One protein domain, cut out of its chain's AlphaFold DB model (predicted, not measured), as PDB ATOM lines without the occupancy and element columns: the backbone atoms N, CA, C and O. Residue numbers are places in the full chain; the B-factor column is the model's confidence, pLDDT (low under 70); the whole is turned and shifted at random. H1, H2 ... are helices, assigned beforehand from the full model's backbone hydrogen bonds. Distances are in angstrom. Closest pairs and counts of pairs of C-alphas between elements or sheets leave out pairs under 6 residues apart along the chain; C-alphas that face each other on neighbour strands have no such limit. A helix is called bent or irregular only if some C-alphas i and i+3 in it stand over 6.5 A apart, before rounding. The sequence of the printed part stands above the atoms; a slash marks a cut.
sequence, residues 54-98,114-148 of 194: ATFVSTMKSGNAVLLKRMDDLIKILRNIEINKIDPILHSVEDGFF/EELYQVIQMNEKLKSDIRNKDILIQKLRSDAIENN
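This is residues 54 to 98 and 114 to 148 of the 194 residues of an uncharacterized protein of Bacteroides uniformis (UniProt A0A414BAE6). Two long helices, the bent H1 and H2, make one thin, open layer with an empty gap between them, and H2 runs the opposite way to H1a, the longer arm of H1. H1 is the longer and bends mildly at residues 85 and 86, so that its second arm, H1b, carries on at 23 degrees to the first, H1a. The printed part has 80 residues with two named helices, H1 then H2, and no named strand; the class is all helix. The whole is extended, with a radius of gyration of the C-alphas of 22.8 A, and only just flat, spanning 71 by 46 by 11 A.

Find C-alpha 54 at (-31.610, -30.032, -10.449), where H1, residues 54 to 98, begins. By its hydrogen bonds it was assigned as one helix, but it is bent: C-alphas 84 and 87 are 6.5 A apart. Arm H1a, residues 54 to 84, is 45.2 A long and ends at (-17.127, -36.447, 31.875); arm H1b, residues 87 to 98, is 17.0 A long. Next look at H2, residues 114 to 146, which runs 48.1 A to C-alpha 146 at (-15.998, -63.494, -13.172).

H1a and H1b stand at a shallow tilt of 23 degrees. H1a and H2 are apart, with no C-alpha of the one within 8 A of the other. H1b and H2 are apart by the same test. In the backbones of H1a and H2, every O i to N i+4 pair is within hydrogen-bond range; in H1b, 7 of 8 are.

The C-alphas of Phe 98 and Asn 148, the two farthest apart, are 70.9 A from each other. Residues 99 to 113 are not printed, and C-alphas 98 and 114 stand 32.1 A apart across this cut, which the link from H1 to H2 spans. Residues 54 to 98 and 114 to 148 stand free. The mean pLDDT of the printed part is 83.1; look for values under 70 at, among others, residues 92 to 98 and 145 to 148.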
ATOM      1  N   ALA A  54     -30.943 -30.418 -11.691       68.19
ATOM      2  CA  ALA A  54     -31.610 -30.032 -10.449       68.19
ATOM      3  C   ALA A  54     -31.636 -31.200  -9.447       68.19
ATOM      4  O   ALA A  54     -31.398 -30.992  -8.255       68.19
ATOM      5  N   THR A  55     -31.837 -32.426  -9.936       68.56
ATOM      6  CA  THR A  55     -31.766 -33.658  -9.136       68.56
ATOM      7  C   THR A  55     -30.360 -33.886  -8.583       68.56
ATOM      8  O   THR A  55     -30.202 -34.151  -7.388       68.56
ATOM      9  N   PHE A  56     -29.327 -33.718  -9.413       64.31
ATOM     10  CA  PHE A  56     -27.932 -33.847  -8.989       64.31
ATOM     11  C   PHE A  56     -27.569 -32.827  -7.901       64.31
ATOM     12  O   PHE A  56     -27.071 -33.196  -6.838       64.31
ATOM     13  N   VAL A  57     -27.892 -31.547  -8.117       70.25
ATOM     14  CA  VAL A  57     -27.621 -30.472  -7.150       70.25
ATOM     15  C   VAL A  57     -28.387 -30.687  -5.840       70.25
ATOM     16  O   VAL A  57     -27.833 -30.456  -4.766       70.25
ATOM     17  N   SER A  58     -29.642 -31.142  -5.904       67.38
ATOM     18  CA  SER A  58     -30.439 -31.467  -4.714       67.38
ATOM     19  C   SER A  58     -29.815 -32.612  -3.911       67.38
ATOM     20  O   SER A  58     -29.599 -32.480  -2.704       67.38
ATOM     21  N   THR A  59     -29.422 -33.690  -4.593       67.56
ATOM     22  CA  THR A  59     -28.781 -34.857  -3.972       67.56
ATOM     23  C   THR A  59     -27.452 -34.469  -3.327       67.56
ATOM     24  O   THR A  59     -27.222 -34.780  -2.159       67.56
ATOM     25  N   MET A  60     -26.617 -33.696  -4.024       68.69
ATOM     26  CA  MET A  60     -25.336 -33.212  -3.507       68.69
ATOM     27  C   MET A  60     -25.509 -32.316  -2.269       68.69
ATOM     28  O   MET A  60     -24.819 -32.498  -1.265       68.69
ATOM     29  N   LYS A  61     -26.474 -31.385  -2.289       71.44
ATOM     30  CA  LYS A  61     -26.796 -30.546  -1.121       71.44
ATOM     31  C   LYS A  61     -27.289 -31.376   0.064       71.44
ATOM     32  O   LYS A  61     -26.888 -31.111   1.195       71.44
ATOM     33  N   SER A  62     -28.123 -32.388  -0.186       69.69
ATOM     34  CA  SER A  62     -28.628 -33.280   0.864       69.69
ATOM     35  C   SER A  62     -27.519 -34.140   1.486       69.69
ATOM     36  O   SER A  62     -27.450 -34.256   2.709       69.69
ATOM     37  N   GLY A  63     -26.590 -34.657   0.673       69.38
ATOM     38  CA  GLY A  63     -25.431 -35.417   1.145       69.38
ATOM     39  C   GLY A  63     -24.519 -34.582   2.047       69.38
ATOM     40  O   GLY A  63     -24.113 -35.039   3.116       69.38
ATOM     41  N   ASN A  64     -24.284 -33.320   1.676       73.44
ATOM     42  CA  ASN A  64     -23.496 -32.393   2.488       73.44
ATOM     43  C   ASN A  64     -24.165 -32.078   3.835       73.44
ATOM     44  O   ASN A  64     -23.480 -32.008   4.851       73.44
ATOM     45  N   ALA A  65     -25.494 -31.948   3.880       75.12
ATOM     46  CA  ALA A  65     -26.218 -31.713   5.130       75.12
ATOM     47  C   ALA A  65     -26.093 -32.891   6.117       75.12
ATOM     48  O   ALA A  65     -25.925 -32.684   7.318       75.12
ATOM     49  N   VAL A  66     -26.123 -34.133   5.617       81.88
ATOM     50  CA  VAL A  66     -25.923 -35.335   6.445       81.88
ATOM     51  C   VAL A  66     -24.499 -35.392   7.005       81.88
ATOM     52  O   VAL A  66     -24.320 -35.735   8.173       81.88
ATOM     53  N   LEU A  67     -23.492 -35.039   6.201       80.50
ATOM     54  CA  LEU A  67     -22.097 -34.976   6.651       80.50
ATOM     55  C   LEU A  67     -21.887 -33.908   7.729       80.50
ATOM     56  O   LEU A  67     -21.281 -34.208   8.754       80.50
ATOM     57  N   LEU A  68     -22.438 -32.706   7.537       84.00
ATOM     58  CA  LEU A  68     -22.368 -31.628   8.529       84.00
ATOM     59  C   LEU A  68     -23.014 -32.043   9.857       84.00
ATOM     60  O   LEU A  68     -22.406 -31.883  10.911       84.00
ATOM     61  N   LYS A  69     -24.187 -32.689   9.813       90.25
ATOM     62  CA  LYS A  69     -24.839 -33.216  11.019       90.25
ATOM     63  C   LYS A  69     -23.970 -34.252  11.745       90.25
ATOM     64  O   LYS A  69     -23.858 -34.214  12.965       90.25
ATOM     65  N   ARG A  70     -23.332 -35.168  11.004       89.94
ATOM     66  CA  ARG A  70     -22.410 -36.158  11.592       89.94
ATOM     67  C   ARG A  70     -21.205 -35.491  12.254       89.94
ATOM     68  O   ARG A  70     -20.775 -35.956  13.303       89.94
ATOM     69  N   MET A  71     -20.674 -34.415  11.670       90.88
ATOM     70  CA  MET A  71     -19.590 -33.638  12.281       90.88
ATOM     71  C   MET A  71     -20.035 -32.986  13.596       90.88
ATOM     72  O   MET A  71     -19.325 -33.106  14.592       90.88
ATOM     73  N   ASP A  72     -21.224 -32.382  13.640       93.00
ATOM     74  CA  ASP A  72     -21.775 -31.804  14.873       93.00
ATOM     75  C   ASP A  72     -21.979 -32.855  15.975       93.00
ATOM     76  O   ASP A  72     -21.676 -32.610  17.146       93.00
ATOM     77  N   ASP A  73     -22.469 -34.042  15.611       95.19
ATOM     78  CA  ASP A  73     -22.663 -35.143  16.555       95.19
ATOM     79  C   ASP A  73     -21.318 -35.659  17.103       95.19
ATOM     80  O   ASP A  73     -21.197 -35.900  18.306       95.19
ATOM     81  N   LEU A  74     -20.274 -35.741  16.267       95.88
ATOM     82  CA  LEU A  74     -18.917 -36.077  16.713       95.88
ATOM     83  C   LEU A  74     -18.345 -35.026  17.671       95.88
ATOM     84  O   LEU A  74     -17.773 -35.391  18.695       95.88
ATOM     85  N   ILE A  75     -18.537 -33.732  17.392       95.44
ATOM     86  CA  ILE A  75     -18.096 -32.647  18.284       95.44
ATOM     87  C   ILE A  75     -18.771 -32.764  19.656       95.44
ATOM     88  O   ILE A  75     -18.112 -32.604  20.684       95.44
ATOM     89  N   LYS A  76     -20.072 -33.082  19.698       95.94
ATOM     90  CA  LYS A  76     -20.793 -33.312  20.962       95.94
ATOM     91  C   LYS A  76     -20.231 -34.497  21.736       95.94
ATOM     92  O   LYS A  76     -20.050 -34.384  22.943       95.94
ATOM     93  N   ILE A  77     -19.948 -35.609  21.057       94.94
ATOM     94  CA  ILE A  77     -19.350 -36.793  21.686       94.94
ATOM     95  C   ILE A  77     -17.980 -36.446  22.273       94.94
ATOM     96  O   ILE A  77     -17.728 -36.768  23.430       94.94
ATOM     97  N   LEU A  78     -17.130 -35.745  21.516       94.44
ATOM     98  CA  LEU A  78     -15.799 -35.339  21.973       94.44
ATOM     99  C   LEU A  78     -15.870 -34.442  23.213       94.44
ATOM    100  O   LEU A  78     -15.230 -34.757  24.210       94.44
ATOM    101  N   ARG A  79     -16.719 -33.407  23.204       93.06
ATOM    102  CA  ARG A  79     -16.940 -32.552  24.386       93.06
ATOM    103  C   ARG A  79     -17.481 -33.330  25.581       93.06
ATOM    104  O   ARG A  79     -17.116 -33.070  26.718       93.06
ATOM    105  N   ASN A  80     -18.363 -34.296  25.340       95.56
ATOM    106  CA  ASN A  80     -18.918 -35.123  26.405       95.56
ATOM    107  C   ASN A  80     -17.857 -36.042  27.030       95.56
ATOM    108  O   ASN A  80     -17.890 -36.281  28.234       95.56
ATOM    109  N   ILE A  81     -16.929 -36.565  26.225       93.19
ATOM    110  CA  ILE A  81     -15.777 -37.334  26.710       93.19
ATOM    111  C   ILE A  81     -14.830 -36.423  27.494       93.19
ATOM    112  O   ILE A  81     -14.413 -36.794  28.587       93.19
ATOM    113  N   GLU A  82     -14.532 -35.234  26.972       91.25
ATOM    114  CA  GLU A  82     -13.699 -34.228  27.634       91.25
ATOM    115  C   GLU A  82     -14.231 -33.918  29.040       91.25
ATOM    116  O   GLU A  82     -13.565 -34.227  30.023       91.25
ATOM    117  N   ILE A  83     -15.486 -33.474  29.138       92.06
ATOM    118  CA  ILE A  83     -16.110 -33.045  30.399       92.06
ATOM    119  C   ILE A  83     -16.290 -34.199  31.395       92.06
ATOM    120  O   ILE A  83     -16.095 -34.023  32.591       92.06
ATOM    121  N   ASN A  84     -16.718 -35.384  30.941       90.88
ATOM    122  CA  ASN A  84     -17.127 -36.447  31.875       90.88
ATOM    123  C   ASN A  84     -16.054 -37.498  32.144       90.88
ATOM    124  O   ASN A  84     -16.226 -38.318  33.046       90.88
ATOM    125  N   LYS A  85     -15.010 -37.568  31.316       89.69
ATOM    126  CA  LYS A  85     -13.961 -38.586  31.440       89.69
ATOM    127  C   LYS A  85     -12.593 -37.958  31.624       89.69
ATOM    128  O   LYS A  85     -11.889 -38.389  32.523       89.69
ATOM    129  N   ILE A  86     -12.223 -36.969  30.813       87.69
ATOM    130  CA  ILE A  86     -10.860 -36.420  30.828       87.69
ATOM    131  C   ILE A  86     -10.684 -35.401  31.961       87.69
ATOM    132  O   ILE A  86      -9.774 -35.573  32.768       87.69
ATOM    133  N   ASP A  87     -11.575 -34.414  32.082       87.38
ATOM    134  CA  ASP A  87     -11.531 -33.380  33.133       87.38
ATOM    135  C   ASP A  87     -11.503 -33.967  34.557       87.38
ATOM    136  O   ASP A  87     -10.638 -33.587  35.346       87.38
ATOM    137  N   PRO A  88     -12.362 -34.946  34.916       86.44
ATOM    138  CA  PRO A  88     -12.324 -35.555  36.243       86.44
ATOM    139  C   PRO A  88     -11.024 -36.314  36.516       86.44
ATOM    140  O   PRO A  88     -10.558 -36.325  37.651       86.44
ATOM    141  N   ILE A  89     -10.425 -36.941  35.492       85.31
ATOM    142  CA  ILE A  89      -9.130 -37.620  35.630       85.31
ATOM    143  C   ILE A  89      -8.033 -36.584  35.876       85.31
ATOM    144  O   ILE A  89      -7.256 -36.755  36.811       85.31
ATOM    145  N   LEU A  90      -7.997 -35.499  35.097       78.56
ATOM    146  CA  LEU A  90      -7.040 -34.405  35.283       78.56
ATOM    147  C   LEU A  90      -7.130 -33.813  36.691       78.56
ATOM    148  O   LEU A  90      -6.119 -33.775  37.387       78.56
ATOM    149  N   HIS A  91      -8.333 -33.462  37.149       78.62
ATOM    150  CA  HIS A  91      -8.525 -32.931  38.498       78.62
ATOM    151  C   HIS A  91      -8.182 -33.948  39.592       78.62
ATOM    152  O   HIS A  91      -7.538 -33.587  40.567       78.62
ATOM    153  N   SER A  92      -8.506 -35.236  39.418       68.56
ATOM    154  CA  SER A  92      -8.120 -36.271  40.393       68.56
ATOM    155  C   SER A  92      -6.603 -36.476  40.500       68.56
ATOM    156  O   SER A  92      -6.094 -36.795  41.574       68.56
ATOM    157  N   VAL A  93      -5.870 -36.279  39.399       67.12
ATOM    158  CA  VAL A  93      -4.405 -36.343  39.378       67.12
ATOM    159  C   VAL A  93      -3.811 -35.084  40.011       67.12
ATOM    160  O   VAL A  93      -2.872 -35.196  40.792       67.12
ATOM    161  N   GLU A  94      -4.366 -33.903  39.735       63.00
ATOM    162  CA  GLU A  94      -3.950 -32.647  40.376       63.00
ATOM    163  C   GLU A  94      -4.201 -32.675  41.894       63.00
ATOM    164  O   GLU A  94      -3.284 -32.393  42.666       63.00
ATOM    165  N   ASP A  95      -5.379 -33.115  42.342       57.34
ATOM    166  CA  ASP A  95      -5.730 -33.225  43.765       57.34
ATOM    167  C   ASP A  95      -4.866 -34.264  44.506       57.34
ATOM    168  O   ASP A  95      -4.503 -34.066  45.672       57.34
ATOM    169  N   GLY A  96      -4.464 -35.342  43.820       53.72
ATOM    170  CA  GLY A  96      -3.570 -36.379  44.347       53.72
ATOM    171  C   GLY A  96      -2.106 -35.946  44.513       53.72
ATOM    172  O   GLY A  96      -1.367 -36.583  45.261       53.72
ATOM    173  N   PHE A  97      -1.674 -34.857  43.865       52.47
ATOM    174  CA  PHE A  97      -0.325 -34.300  44.038       52.47
ATOM    175  C   PHE A  97      -0.221 -33.289  45.195       52.47
ATOM    176  O   PHE A  97       0.886 -33.053  45.684       52.47
ATOM    177  N   PHE A  98      -1.339 -32.710  45.657       48.59
ATOM    178  CA  PHE A  98      -1.345 -31.649  46.680       48.59
ATOM    179  C   PHE A  98      -1.904 -32.058  48.051       48.59
ATOM    180  O   PHE A  98      -1.710 -31.312  49.012       48.59
ATOM    181  N   GLU A 114      -5.436 -59.880  34.563       79.69
ATOM    182  CA  GLU A 114      -6.482 -60.642  33.880       79.69
ATOM    183  C   GLU A 114      -7.343 -59.824  32.902       79.69
ATOM    184  O   GLU A 114      -7.608 -60.293  31.791       79.69
ATOM    185  N   GLU A 115      -7.790 -58.621  33.271       81.19
ATOM    186  CA  GLU A 115      -8.572 -57.752  32.377       81.19
ATOM    187  C   GLU A 115      -7.729 -57.279  31.190       81.19
ATOM    188  O   GLU A 115      -8.207 -57.257  30.051       81.19
ATOM    189  N   LEU A 116      -6.453 -56.964  31.427       86.25
ATOM    190  CA  LEU A 116      -5.526 -56.587  30.364       86.25
ATOM    191  C   LEU A 116      -5.287 -57.755  29.397       86.25
ATOM    192  O   LEU A 116      -5.364 -57.572  28.177       86.25
ATOM    193  N   TYR A 117      -5.072 -58.968  29.914       89.75
ATOM    194  CA  TYR A 117      -4.938 -60.168  29.087       89.75
ATOM    195  C   TYR A 117      -6.207 -60.469  28.280       89.75
ATOM    196  O   TYR A 117      -6.105 -60.813  27.099       89.75
ATOM    197  N   GLN A 118      -7.400 -60.290  28.857       92.12
ATOM    198  CA  GLN A 118      -8.661 -60.459  28.126       92.12
ATOM    199  C   GLN A 118      -8.793 -59.468  26.969       92.12
ATOM    200  O   GLN A 118      -9.171 -59.861  25.861       92.12
ATOM    201  N   VAL A 119      -8.445 -58.198  27.185       90.06
ATOM    202  CA  VAL A 119      -8.486 -57.173  26.132       90.06
ATOM    203  C   VAL A 119      -7.498 -57.496  25.010       90.06
ATOM    204  O   VAL A 119      -7.845 -57.369  23.834       90.06
ATOM    205  N   ILE A 120      -6.291 -57.962  25.341       92.25
ATOM    206  CA  ILE A 120      -5.294 -58.391  24.347       92.25
ATOM    207  C   ILE A 120      -5.828 -59.569  23.526       92.25
ATOM    208  O   ILE A 120      -5.809 -59.525  22.294       92.25
ATOM    209  N   GLN A 121      -6.368 -60.594  24.186       93.69
ATOM    210  CA  GLN A 121      -6.912 -61.769  23.508       93.69
ATOM    211  C   GLN A 121      -8.098 -61.407  22.603       93.69
ATOM    212  O   GLN A 121      -8.208 -61.903  21.478       93.69
ATOM    213  N   MET A 122      -8.974 -60.512  23.066       94.69
ATOM    214  CA  MET A 122     -10.112 -60.042  22.283       94.69
ATOM    215  C   MET A 122      -9.665 -59.217  21.072       94.69
ATOM    216  O   MET A 122     -10.212 -59.398  19.983       94.69
ATOM    217  N   ASN A 123      -8.637 -58.380  21.217       94.56
ATOM    218  CA  ASN A 123      -8.053 -57.630  20.105       94.56
ATOM    219  C   ASN A 123      -7.423 -58.545  19.051       94.56
ATOM    220  O   ASN A 123      -7.663 -58.352  17.858       94.56
ATOM    221  N   GLU A 124      -6.675 -59.570  19.460       95.25
ATOM    222  CA  GLU A 124      -6.104 -60.548  18.524       95.25
ATOM    223  C   GLU A 124      -7.196 -61.309  17.762       95.25
ATOM    224  O   GLU A 124      -7.119 -61.469  16.537       95.25
ATOM    225  N   LYS A 125      -8.280 -61.691  18.453       96.25
ATOM    226  CA  LYS A 125      -9.449 -62.313  17.821       96.25
ATOM    227  C   LYS A 125     -10.109 -61.381  16.801       96.25
ATOM    228  O   LYS A 125     -10.324 -61.780  15.659       96.25
ATOM    229  N   LEU A 126     -10.377 -60.130  17.179       95.62
ATOM    230  CA  LEU A 126     -10.970 -59.129  16.286       95.62
ATOM    231  C   LEU A 126     -10.095 -58.870  15.053       95.62
ATOM    232  O   LEU A 126     -10.601 -58.790  13.935       95.62
ATOM    233  N   LYS A 127      -8.773 -58.809  15.228       95.75
ATOM    234  CA  LYS A 127      -7.809 -58.633  14.134       95.75
ATOM    235  C   LYS A 127      -7.776 -59.828  13.178       95.75
ATOM    236  O   LYS A 127      -7.536 -59.657  11.981       95.75
ATOM    237  N   SER A 128      -8.002 -61.040  13.683       95.62
ATOM    238  CA  SER A 128      -8.190 -62.231  12.847       95.62
ATOM    239  C   SER A 128      -9.509 -62.172  12.071       95.62
ATOM    240  O   SER A 128      -9.528 -62.420  10.866       95.62
ATOM    241  N   ASP A 129     -10.600 -61.784  12.729       96.31
ATOM    242  CA  ASP A 129     -11.921 -61.687  12.100       96.31
ATOM    243  C   ASP A 129     -11.970 -60.632  10.991       96.31
ATOM    244  O   ASP A 129     -12.635 -60.850   9.977       96.31
ATOM    245  N   ILE A 130     -11.271 -59.505  11.161       96.12
ATOM    246  CA  ILE A 130     -11.134 -58.472  10.123       96.12
ATOM    247  C   ILE A 130     -10.425 -59.053   8.897       96.12
ATOM    248  O   ILE A 130     -10.978 -58.996   7.801       96.12
ATOM    249  N   ARG A 131      -9.270 -59.708   9.084       96.00
ATOM    250  CA  ARG A 131      -8.530 -60.343   7.979       96.00
ATOM    251  C   ARG A 131      -9.378 -61.364   7.219       96.00
ATOM    252  O   ARG A 131      -9.370 -61.374   5.992       96.00
ATOM    253  N   ASN A 132     -10.147 -62.189   7.928       96.19
ATOM    254  CA  ASN A 132     -11.030 -63.174   7.301       96.19
ATOM    255  C   ASN A 132     -12.151 -62.518   6.481       96.19
ATOM    256  O   ASN A 132     -12.471 -62.984   5.386       96.19
ATOM    257  N   LYS A 133     -12.740 -61.425   6.986       95.50
ATOM    258  CA  LYS A 133     -13.759 -60.668   6.247       95.50
ATOM    259  C   LYS A 133     -13.176 -59.986   5.010       95.50
ATOM    260  O   LYS A 133     -13.831 -60.005   3.973       95.50
ATOM    261  N   ASP A 134     -11.956 -59.461   5.082       95.62
ATOM    262  CA  ASP A 134     -11.281 -58.868   3.921       95.62
ATOM    263  C   ASP A 134     -11.028 -59.902   2.817       95.62
ATOM    264  O   ASP A 134     -11.302 -59.631   1.647       95.62
ATOM    265  N   ILE A 135     -10.592 -61.114   3.182       95.31
ATOM    266  CA  ILE A 135     -10.427 -62.226   2.232       95.31
ATOM    267  C   ILE A 135     -11.768 -62.578   1.575       95.31
ATOM    268  O   ILE A 135     -11.836 -62.756   0.359       95.31
ATOM    269  N   LEU A 136     -12.852 -62.645   2.355       94.88
ATOM    270  CA  LEU A 136     -14.187 -62.917   1.820       94.88
ATOM    271  C   LEU A 136     -14.650 -61.815   0.859       94.88
ATOM    272  O   LEU A 136     -15.190 -62.122  -0.200       94.88
ATOM    273  N   ILE A 137     -14.418 -60.543   1.193       93.06
ATOM    274  CA  ILE A 137     -14.745 -59.411   0.316       93.06
ATOM    275  C   ILE A 137     -13.953 -59.496  -0.988       93.06
ATOM    276  O   ILE A 137     -14.526 -59.286  -2.054       93.06
ATOM    277  N   GLN A 138     -12.655 -59.803  -0.924       91.00
ATOM    278  CA  GLN A 138     -11.837 -59.987  -2.122       91.00
ATOM    279  C   GLN A 138     -12.374 -61.123  -2.989       91.00
ATOM    280  O   GLN A 138     -12.547 -60.926  -4.188       91.00
ATOM    281  N   LYS A 139     -12.719 -62.264  -2.385       90.88
ATOM    282  CA  LYS A 139     -13.308 -63.394  -3.105       90.88
ATOM    283  C   LYS A 139     -14.627 -63.016  -3.780       90.88
ATOM    284  O   LYS A 139     -14.764 -63.207  -4.977       90.88
ATOM    285  N   LEU A 140     -15.553 -62.398  -3.048       86.50
ATOM    286  CA  LEU A 140     -16.842 -61.965  -3.597       86.50
ATOM    287  C   LEU A 140     -16.686 -60.931  -4.720       86.50
ATOM    288  O   LEU A 140     -17.467 -60.929  -5.666       86.50
ATOM    289  N   ARG A 141     -15.684 -60.048  -4.632       84.00
ATOM    290  CA  ARG A 141     -15.362 -59.111  -5.716       84.00
ATOM    291  C   ARG A 141     -14.837 -59.835  -6.950       84.00
ATOM    292  O   ARG A 141     -15.256 -59.478  -8.044       84.00
ATOM    293  N   SER A 142     -13.960 -60.821  -6.781       80.94
ATOM    294  CA  SER A 142     -13.490 -61.654  -7.891       80.94
ATOM    295  C   SER A 142     -14.645 -62.425  -8.528       80.94
ATOM    296  O   SER A 142     -14.833 -62.312  -9.732       80.94
ATOM    297  N   ASP A 143     -15.485 -63.085  -7.727       78.44
ATOM    298  CA  ASP A 143     -16.648 -63.844  -8.205       78.44
ATOM    299  C   ASP A 143     -17.654 -62.941  -8.954       78.44
ATOM    300  O   ASP A 143     -18.276 -63.367  -9.926       78.44
ATOM    301  N   ALA A 144     -17.815 -61.680  -8.537       71.88
ATOM    302  CA  ALA A 144     -18.661 -60.700  -9.228       71.88
ATOM    303  C   ALA A 144     -18.056 -60.197 -10.554       71.88
ATOM    304  O   ALA A 144     -18.800 -59.818 -11.456       71.88
ATOM    305  N   ILE A 145     -16.725 -60.175 -10.673       67.19
ATOM    306  CA  ILE A 145     -16.023 -59.838 -11.921       67.19
ATOM    307  C   ILE A 145     -16.028 -61.035 -12.883       67.19
ATOM    308  O   ILE A 145     -16.151 -60.831 -14.085       67.19
ATOM    309  N   GLU A 146     -15.928 -62.264 -12.371       63.72
ATOM    310  CA  GLU A 146     -15.998 -63.494 -13.172       63.72
ATOM    311  C   GLU A 146     -17.415 -63.762 -13.698       63.72
ATOM    312  O   GLU A 146     -17.576 -64.143 -14.850       63.72
ATOM    313  N   ASN A 147     -18.460 -63.484 -12.907       61.75
ATOM    314  CA  ASN A 147     -19.864 -63.601 -13.331       61.75
ATOM    315  C   ASN A 147     -20.391 -62.329 -14.008       61.75
ATOM    316  O   ASN A 147     -21.551 -61.944 -13.814       61.75
ATOM    317  N   ASN A 148     -19.557 -61.626 -14.771       67.12
ATOM    318  CA  ASN A 148     -19.984 -60.399 -15.426       67.12
ATOM    319  C   ASN A 148     -20.748 -60.736 -16.713       67.12
ATOM    320  O   ASN A 148     -20.304 -60.436 -17.813       67.12
TER     321      ASN A 148